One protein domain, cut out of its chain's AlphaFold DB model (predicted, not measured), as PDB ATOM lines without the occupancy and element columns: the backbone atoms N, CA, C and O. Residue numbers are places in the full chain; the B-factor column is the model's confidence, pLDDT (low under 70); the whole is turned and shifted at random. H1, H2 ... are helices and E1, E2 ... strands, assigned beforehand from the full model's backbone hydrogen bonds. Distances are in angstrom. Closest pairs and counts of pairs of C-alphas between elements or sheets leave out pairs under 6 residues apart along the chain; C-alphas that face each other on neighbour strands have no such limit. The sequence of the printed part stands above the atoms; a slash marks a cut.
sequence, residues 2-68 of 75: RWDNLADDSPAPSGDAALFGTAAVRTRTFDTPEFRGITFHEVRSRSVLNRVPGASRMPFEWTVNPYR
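What this domain is: This is residues 2 to 68 of the 75 residues of an uncharacterized protein of Streptomyces sp. CC53 (UniProt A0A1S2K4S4). With little regular structure, two antiparallel hairpins, E1 with E2 and E3 with E4, are joined by short helix H1; residues 31 to 37 and 54 to 59 stick out. Of 67 printed residues, 16 are in named elements, in order E1 E2 H1 E3 E4, of mixed class. The whole is loose, radius of gyration of the C-alphas 14.7 A, and spans 41 by 32 by 18 A.

How they stand to each other: Look at E1, residues 25 to 27, and E2, residues 41 to 43, a hairpin: N 26 and O 42 are within hydrogen-bond range, 2.8 A. In hairpin E3, residues 49 to 51, and E4, residues 62 to 64, N 50 and O 63 are too, 2.8 A. E1 and E2 are apart from E3 and E4. H1, residues 45 to 48, is too short for O i to N i+4 pairs.

Where its parts are: Find C-alpha 25 at (41.060, -36.966, 8.789), where E1 begins. E4, 7.3 A long, ends at C-alpha 64, (33.929, -35.776, -4.537).

The domain as a whole: The printed part has no cut. Link E1 to E2 is long. The pLDDT is under 70 in 16 residues.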
ATOM      1  N   ARG A   2      43.368 -47.648  -0.570       82.62
ATOM      2  CA  ARG A   2      44.145 -46.582   0.111       82.62
ATOM      3  C   ARG A   2      43.352 -45.838   1.199       82.62
ATOM      4  O   ARG A   2      43.947 -45.121   1.999       82.62
ATOM      5  N   TRP A   3      42.028 -46.007   1.225       82.19
ATOM      6  CA  TRP A   3      41.145 -45.557   2.307       82.19
ATOM      7  C   TRP A   3      41.407 -46.277   3.637       82.19
ATOM      8  O   TRP A   3      41.311 -45.646   4.684       82.19
ATOM      9  N   ASP A   4      41.823 -47.546   3.595       80.56
ATOM     10  CA  ASP A   4      42.052 -48.365   4.794       80.56
ATOM     11  C   ASP A   4      43.249 -47.853   5.618       80.56
ATOM     12  O   ASP A   4      43.341 -48.089   6.819       80.56
ATOM     13  N   ASN A   5      44.131 -47.072   4.986       79.69
ATOM     14  CA  ASN A   5      45.337 -46.512   5.598       79.69
ATOM     15  C   ASN A   5      45.082 -45.164   6.309       79.69
ATOM     16  O   ASN A   5      46.031 -44.460   6.645       79.69
ATOM     17  N   LEU A   6      43.819 -44.758   6.511       75.75
ATOM     18  CA  LEU A   6      43.436 -43.489   7.157       75.75
ATOM     19  C   LEU A   6      43.193 -43.609   8.678       75.75
ATOM     20  O   LEU A   6      42.465 -42.799   9.251       75.75
ATOM     21  N   ALA A   7      43.787 -44.609   9.334       67.38
ATOM     22  CA  ALA A   7      43.697 -44.800  10.783       67.38
ATOM     23  C   ALA A   7      44.747 -43.962  11.537       67.38
ATOM     24  O   ALA A   7      45.886 -43.853  11.081       67.38
ATOM     25  N   ASP A   8      44.377 -43.426  12.707       58.47
ATOM     26  CA  ASP A   8      45.243 -42.571  13.542       58.47
ATOM     27  C   ASP A   8      46.539 -43.279  14.006       58.47
ATOM     28  O   ASP A   8      47.554 -42.613  14.189       58.47
ATOM     29  N   ASP A   9      46.528 -44.617  14.102       54.34
ATOM     30  CA  ASP A   9      47.640 -45.462  14.580       54.34
ATOM     31  C   ASP A   9      48.259 -46.366  13.490       54.34
ATOM     32  O   ASP A   9      48.825 -47.418  13.793       54.34
ATOM     33  N   SER A  10      48.162 -46.014  12.199       53.06
ATOM     34  CA  SER A  10      48.844 -46.821  11.169       53.06
ATOM     35  C   SER A  10      50.368 -46.823  11.394       53.06
ATOM     36  O   SER A  10      50.983 -45.752  11.324       53.06
ATOM     37  N   PRO A  11      51.014 -47.987  11.630       48.22
ATOM     38  CA  PRO A  11      52.468 -48.060  11.660       48.22
ATOM     39  C   PRO A  11      53.021 -47.670  10.280       48.22
ATOM     40  O   PRO A  11      52.336 -47.815   9.269       48.22
ATOM     41  N   ALA A  12      54.244 -47.127  10.272       50.72
ATOM     42  CA  ALA A  12      54.987 -46.596   9.121       50.72
ATOM     43  C   ALA A  12      54.689 -47.294   7.771       50.72
ATOM     44  O   ALA A  12      54.489 -48.510   7.735       50.72
ATOM     45  N   PRO A  13      54.688 -46.542   6.652       50.84
ATOM     46  CA  PRO A  13      53.920 -46.876   5.462       50.84
ATOM     47  C   PRO A  13      54.310 -48.245   4.903       50.84
ATOM     48  O   PRO A  13      55.392 -48.426   4.345       50.84
ATOM     49  N   SER A  14      53.373 -49.191   4.981       53.31
ATOM     50  CA  SER A  14      53.234 -50.203   3.938       53.31
ATOM     51  C   SER A  14      53.146 -49.464   2.596       53.31
ATOM     52  O   SER A  14      52.635 -48.347   2.548       53.31
ATOM     53  N   GLY A  15      53.709 -50.029   1.525       56.19
ATOM     54  CA  GLY A  15      54.061 -49.332   0.270       56.19
ATOM     55  C   GLY A  15      52.982 -48.489  -0.441       56.19
ATOM     56  O   GLY A  15      53.309 -47.828  -1.421       56.19
ATOM     57  N   ASP A  16      51.748 -48.445   0.065       62.72
ATOM     58  CA  ASP A  16      50.675 -47.546  -0.345       62.72
ATOM     59  C   ASP A  16      50.420 -46.435   0.689       62.72
ATOM     60  O   ASP A  16      49.750 -46.622   1.707       62.72
ATOM     61  N   ALA A  17      50.883 -45.220   0.395       71.50
ATOM     62  CA  ALA A  17      50.607 -44.052   1.232       71.50
ATOM     63  C   ALA A  17      49.095 -43.758   1.340       71.50
ATOM     64  O   ALA A  17      48.349 -43.862   0.358       71.50
ATOM     65  N   ALA A  18      48.647 -43.308   2.513       76.31
ATOM     66  CA  ALA A  18      47.273 -42.870   2.749       76.31
ATOM     67  C   ALA A  18      46.814 -41.781   1.753       76.31
ATOM     68  O   ALA A  18      47.621 -41.056   1.164       76.31
ATOM     69  N   LEU A  19      45.501 -41.673   1.530       79.50
ATOM     70  CA  LEU A  19      44.927 -40.705   0.580       79.50
ATOM     71  C   LEU A  19      45.030 -39.245   1.027       79.50
ATOM     72  O   LEU A  19      45.160 -38.349   0.190       79.50
ATOM     73  N   PHE A  20      44.955 -39.018   2.334       81.88
ATOM     74  CA  PHE A  20      45.019 -37.706   2.964       81.88
ATOM     75  C   PHE A  20      46.014 -37.766   4.120       81.88
ATOM     76  O   PHE A  20      46.203 -38.820   4.723       81.88
ATOM     77  N   GLY A  21      46.645 -36.634   4.440       73.00
ATOM     78  CA  GLY A  21      47.448 -36.537   5.659       73.00
ATOM     79  C   GLY A  21      46.568 -36.722   6.896       73.00
ATOM     80  O   GLY A  21      45.427 -36.259   6.908       73.00
ATOM     81  N   THR A  22      47.102 -37.353   7.941       65.12
ATOM     82  CA  THR A  22      46.375 -37.681   9.183       65.12
ATOM     83  C   THR A  22      45.713 -36.458   9.826       65.12
ATOM     84  O   THR A  22      44.574 -36.529  10.258       65.12
ATOM     85  N   ALA A  23      46.324 -35.270   9.748       67.31
ATOM     86  CA  ALA A  23      45.724 -34.020  10.241       67.31
ATOM     87  C   ALA A  23      44.424 -33.581   9.517       67.31
ATOM     88  O   ALA A  23      43.696 -32.706  10.004       67.31
ATOM     89  N   ALA A  24      44.147 -34.133   8.332       73.06
ATOM     90  CA  ALA A  24      42.956 -33.843   7.539       73.06
ATOM     91  C   ALA A  24      41.816 -34.849   7.758       73.06
ATOM     92  O   ALA A  24      40.733 -34.634   7.210       73.06
ATOM     93  N   VAL A  25      42.039 -35.907   8.539       73.94
ATOM     94  CA  VAL A  25      41.060 -36.966   8.789       73.94
ATOM     95  C   VAL A  25      40.854 -37.124  10.288       73.94
ATOM     96  O   VAL A  25      41.794 -37.071  11.067       73.94
ATOM     97  N   ARG A  26      39.603 -37.287  10.699       71.69
ATOM     98  CA  ARG A  26      39.241 -37.869  11.983       71.69
ATOM     99  C   ARG A  26      38.524 -39.178  11.707       71.69
ATOM    100  O   ARG A  26      37.674 -39.252  10.826       71.69
ATOM    101  N   THR A  27      38.841 -40.208  12.467       68.94
ATOM    102  CA  THR A  27      38.053 -41.437  12.442       68.94
ATOM    103  C   THR A  27      37.108 -41.406  13.637       68.94
ATOM    104  O   THR A  27      37.538 -41.166  14.765       68.94
ATOM    105  N   ARG A  28      35.803 -41.587  13.403       69.38
ATOM    106  CA  ARG A  28      34.813 -41.740  14.479       69.38
ATOM    107  C   ARG A  28      34.111 -43.075  14.340       69.38
ATOM    108  O   ARG A  28      33.655 -43.428  13.256       69.38
ATOM    109  N   THR A  29      33.981 -43.767  15.461       66.19
ATOM    110  CA  THR A  29      33.200 -44.997  15.555       66.19
ATOM    111  C   THR A  29      31.824 -44.665  16.112       66.19
ATOM    112  O   THR A  29      31.703 -43.894  17.065       66.19
ATOM    113  N   PHE A  30      30.794 -45.254  15.518       73.50
ATOM    114  CA  PHE A  30      29.419 -45.167  15.996       73.50
ATOM    115  C   PHE A  30      28.999 -46.551  16.489       73.50
ATOM    116  O   PHE A  30      29.165 -47.532  15.766       73.50
ATOM    117  N   ASP A  31      28.479 -46.636  17.715       68.81
ATOM    118  CA  ASP A  31      27.950 -47.883  18.279       68.81
ATOM    119  C   ASP A  31      26.441 -47.968  18.024       68.81
ATOM    120  O   ASP A  31      25.608 -47.792  18.913       68.81
ATOM    121  N   THR A  32      26.099 -48.149  16.751       78.69
ATOM    122  CA  THR A  32      24.722 -48.319  16.281       78.69
ATOM    123  C   THR A  32      24.623 -49.671  15.573       78.69
ATOM    124  O   THR A  32      25.412 -49.923  14.653       78.69
ATOM    125  N   PRO A  33      23.706 -50.572  15.980       82.50
ATOM    126  CA  PRO A  33      23.606 -51.919  15.414       82.50
ATOM    127  C   PRO A  33      23.515 -51.956  13.883       82.50
ATOM    128  O   PRO A  33      24.072 -52.858  13.262       82.50
ATOM    129  N   GLU A  34      22.868 -50.959  13.283       85.06
ATOM    130  CA  GLU A  34      22.649 -50.807  11.843       85.06
ATOM    131  C   GLU A  34      23.941 -50.539  11.054       85.06
ATOM    132  O   GLU A  34      23.967 -50.731   9.841       85.06
ATOM    133  N   PHE A  35      25.016 -50.110  11.723       81.38
ATOM    134  CA  PHE A  35      26.293 -49.762  11.093       81.38
ATOM    135  C   PHE A  35      27.434 -50.723  11.438       81.38
ATOM    136  O   PHE A  35      28.596 -50.450  11.127       81.38
ATOM    137  N   ARG A  36      27.139 -51.861  12.076       83.06
ATOM    138  CA  ARG A  36      28.163 -52.865  12.394       83.06
ATOM    139  C   ARG A  36      28.865 -53.340  11.121       83.06
ATOM    140  O   ARG A  36      28.223 -53.756  10.163       83.06
ATOM    141  N   GLY A  37      30.197 -53.295  11.139       80.81
ATOM    142  CA  GLY A  37      31.033 -53.649   9.989       80.81
ATOM    143  C   GLY A  37      31.264 -52.513   8.984       80.81
ATOM    144  O   GLY A  37      31.917 -52.751   7.974       80.81
ATOM    145  N   ILE A  38      30.772 -51.294   9.249       83.00
ATOM    146  CA  ILE A  38      31.024 -50.102   8.425       83.00
ATOM    147  C   ILE A  38      32.064 -49.203   9.104       83.00
ATOM    148  O   ILE A  38      31.951 -48.879  10.286       83.00
ATOM    149  N   THR A  39      33.056 -48.747   8.337       80.94
ATOM    150  CA  THR A  39      34.048 -47.757   8.780       80.94
ATOM    151  C   THR A  39      33.667 -46.363   8.285       80.94
ATOM    152  O   THR A  39      33.447 -46.161   7.091       80.94
ATOM    153  N   PHE A  40      33.622 -45.381   9.191       83.44
ATOM    154  CA  PHE A  40      33.351 -43.982   8.852       83.44
ATOM    155  C   PHE A  40      34.628 -43.143   8.920       83.44
ATOM    156  O   PHE A  40      35.239 -42.995   9.979       83.44
ATOM    157  N   HIS A  41      34.991 -42.542   7.788       82.19
ATOM    158  CA  HIS A  41      36.115 -41.613   7.688       82.19
ATOM    159  C   HIS A  41      35.595 -40.172   7.624       82.19
ATOM    160  O   HIS A  41      35.016 -39.753   6.620       82.19
ATOM    161  N   GLU A  42      35.810 -39.391   8.681       84.88
ATOM    162  CA  GLU A  42      35.496 -37.961   8.700       84.88
ATOM    163  C   GLU A  42      36.678 -37.194   8.097       84.88
ATOM    164  O   GLU A  42      37.688 -36.941   8.745       84.88
ATOM    165  N   VAL A  43      36.577 -36.819   6.825       84.44
ATOM    166  CA  VAL A  43      37.628 -36.057   6.136       84.44
ATOM    167  C   VAL A  43      37.246 -34.582   6.089       84.44
ATOM    168  O   VAL A  43      36.108 -34.239   5.769       84.44
ATOM    169  N   ARG A  44      38.203 -33.678   6.349       85.19
ATOM    170  CA  ARG A  44      38.001 -32.235   6.148       85.19
ATOM    171  C   ARG A  44      37.508 -31.979   4.725       85.19
ATOM    172  O   ARG A  44      38.171 -32.361   3.761       85.19
ATOM    173  N   SER A  45      36.406 -31.244   4.589       86.38
ATOM    174  CA  SER A  45      35.730 -31.054   3.299       86.38
ATOM    175  C   SER A  45      36.661 -30.527   2.204       86.38
ATOM    176  O   SER A  45      36.642 -31.024   1.086       86.38
ATOM    177  N   ARG A  46      37.553 -29.577   2.516       86.81
ATOM    178  CA  ARG A  46      38.511 -29.048   1.528       86.81
ATOM    179  C   ARG A  46      39.483 -30.111   0.999       86.81
ATOM    180  O   ARG A  46      39.916 -30.005  -0.141       86.81
ATOM    181  N   SER A  47      39.832 -31.105   1.810       86.44
ATOM    182  CA  SER A  47      40.804 -32.142   1.460       86.44
ATOM    183  C   SER A  47      40.212 -33.224   0.558       86.44
ATOM    184  O   SER A  47      40.922 -33.726  -0.310       86.44
ATOM    185  N   VAL A  48      38.928 -33.563   0.728       88.25
ATOM    186  CA  VAL A  48      38.256 -34.618  -0.058       88.25
ATOM    187  C   VAL A  48      37.830 -34.155  -1.459       88.25
ATOM    188  O   VAL A  48      37.590 -34.978  -2.346       88.25
ATOM    189  N   LEU A  49      37.763 -32.839  -1.685       91.44
ATOM    190  CA  LEU A  49      37.421 -32.268  -2.983       91.44
ATOM    191  C   LEU A  49      38.534 -32.489  -4.014       91.44
ATOM    192  O   LEU A  49      39.723 -32.321  -3.753       91.44
ATOM    193  N   ASN A  50      38.112 -32.822  -5.224       90.19
ATOM    194  CA  ASN A  50      38.957 -33.064  -6.382       90.19
ATOM    195  C   ASN A  50      38.691 -31.953  -7.385       90.19
ATOM    196  O   ASN A  50      37.529 -31.656  -7.678       90.19
ATOM    197  N   ARG A  51      39.754 -31.336  -7.902       91.81
ATOM    198  CA  ARG A  51      39.614 -30.345  -8.964       91.81
ATOM    199  C   ARG A  51      39.199 -31.070 -10.234       91.81
ATOM    200  O   ARG A  51      39.849 -32.031 -10.638       91.81
ATOM    201  N   VAL A  52      38.134 -30.602 -10.862       93.31
ATOM    202  CA  VAL A  52      37.731 -31.090 -12.174       93.31
ATOM    203  C   VAL A  52      38.665 -30.470 -13.221       93.31
ATOM    204  O   VAL A  52      38.832 -29.247 -13.225       93.31
ATOM    205  N   PRO A  53      39.300 -31.272 -14.099       91.31
ATOM    206  CA  PRO A  53      40.120 -30.735 -15.180       91.31
ATOM    207  C   PRO A  53      39.300 -29.825 -16.099       91.31
ATOM    208  O   PRO A  53      38.164 -30.154 -16.429       91.31
ATOM    209  N   GLY A  54      39.889 -28.725 -16.576       90.62
ATOM    210  CA  GLY A  54      39.183 -27.762 -17.436       90.62
ATOM    211  C   GLY A  54      38.692 -28.337 -18.772       90.62
ATOM    212  O   GLY A  54      37.765 -27.799 -19.361       90.62
ATOM    213  N   ALA A  55      39.271 -29.450 -19.234       92.75
ATOM    214  CA  ALA A  55      38.823 -30.175 -20.428       92.75
ATOM    215  C   ALA A  55      37.595 -31.079 -20.184       92.75
ATOM    216  O   ALA A  55      37.069 -31.684 -21.119       92.75
ATOM    217  N   SER A  56      37.156 -31.223 -18.932       91.88
ATOM    218  CA  SER A  56      35.982 -32.017 -18.573       91.88
ATOM    219  C   SER A  56      34.693 -31.359 -19.063       91.88
ATOM    220  O   SER A  56      34.570 -30.140 -19.092       91.88
ATOM    221  N   ARG A  57      33.688 -32.182 -19.379       94.00
ATOM    222  CA  ARG A  57      32.330 -31.725 -19.732       94.00
ATOM    223  C   ARG A  57      31.437 -31.478 -18.514       94.00
ATOM    224  O   ARG A  57      30.262 -31.161 -18.673       94.00
ATOM    225  N   MET A  58      31.953 -31.697 -17.308       92.12
ATOM    226  CA  MET A  58      31.176 -31.535 -16.083       92.12
ATOM    227  C   MET A  58      30.864 -30.051 -15.825       92.12
ATOM    228  O   MET A  58      31.759 -29.220 -15.965       92.12
ATOM    229  N   PRO A  59      29.644 -29.701 -15.380       92.94
ATOM    230  CA  PRO A  59      29.229 -28.310 -15.171       92.94
ATOM    231  C   PRO A  59      29.752 -27.695 -13.856       92.94
ATOM    232  O   PRO A  59      29.218 -26.693 -13.389       92.94
ATOM    233  N   PHE A  60      30.760 -28.300 -13.218       93.31
ATOM    234  CA  PHE A  60      31.297 -27.887 -11.919       93.31
ATOM    235  C   PHE A  60      32.826 -27.998 -11.871       93.31
ATOM    236  O   PHE A  60      33.423 -28.862 -12.508       93.31
ATOM    237  N   GLU A  61      33.462 -27.139 -11.066       95.00
ATOM    238  CA  GLU A  61      34.928 -27.077 -10.930       95.00
ATOM    239  C   GLU A  61      35.511 -28.053  -9.897       95.00
ATOM    240  O   GLU A  61      36.713 -28.327  -9.907       95.00
ATOM    241  N   TRP A  62      34.679 -28.563  -8.987       94.75
ATOM    242  CA  TRP A  62      35.093 -29.428  -7.886       94.75
ATOM    243  C   TRP A  62      34.127 -30.595  -7.715       94.75
ATOM    244  O   TRP A  62      32.926 -30.450  -7.925       94.75
ATOM    245  N   THR A  63      34.651 -31.750  -7.316       92.69
ATOM    246  CA  THR A  63      33.863 -32.974  -7.131       92.69
ATOM    247  C   THR A  63      34.373 -33.820  -5.969       92.69
ATOM    248  O   THR A  63      35.532 -33.718  -5.568       92.69
ATOM    249  N   VAL A  64      33.526 -34.703  -5.450       90.81
ATOM    250  CA  VAL A  64      33.929 -35.776  -4.537       90.81
ATOM    251  C   VAL A  64      33.984 -37.074  -5.337       90.81
ATOM    252  O   VAL A  64      32.972 -37.510  -5.874       90.81
ATOM    253  N   ASN A  65      35.165 -37.692  -5.418       89.25
ATOM    254  CA  ASN A  65      35.358 -38.983  -6.070       89.25
ATOM    255  C   ASN A  65      35.598 -40.082  -5.014       89.25
ATOM    256  O   ASN A  65      36.730 -40.208  -4.534       89.25
ATOM    257  N   PRO A  66      34.585 -40.898  -4.669       84.00
ATOM    258  CA  PRO A  66      34.740 -41.978  -3.691       84.00
ATOM    259  C   PRO A  66      35.666 -43.100  -4.189       84.00
ATOM    260  O   PRO A  66      36.235 -43.834  -3.388       84.00
ATOM    261  N   TYR A  67      35.886 -43.205  -5.503       87.00
ATOM    262  CA  TYR A  67      36.790 -44.191  -6.097       87.00
ATOM    263  C   TYR A  67      38.264 -43.776  -6.044       87.00
ATOM    264  O   TYR A  67      39.139 -44.555  -6.426       87.00
ATOM    265  N   ARG A  68      38.586 -42.565  -5.571       86.81
ATOM    266  CA  ARG A  68      39.979 -42.136  -5.413       86.81
ATOM    267  C   ARG A  68      40.692 -43.082  -4.447       86.81
ATOM    268  O   ARG A  68      40.231 -43.266  -3.332       86.81
TER     269      ARG A  68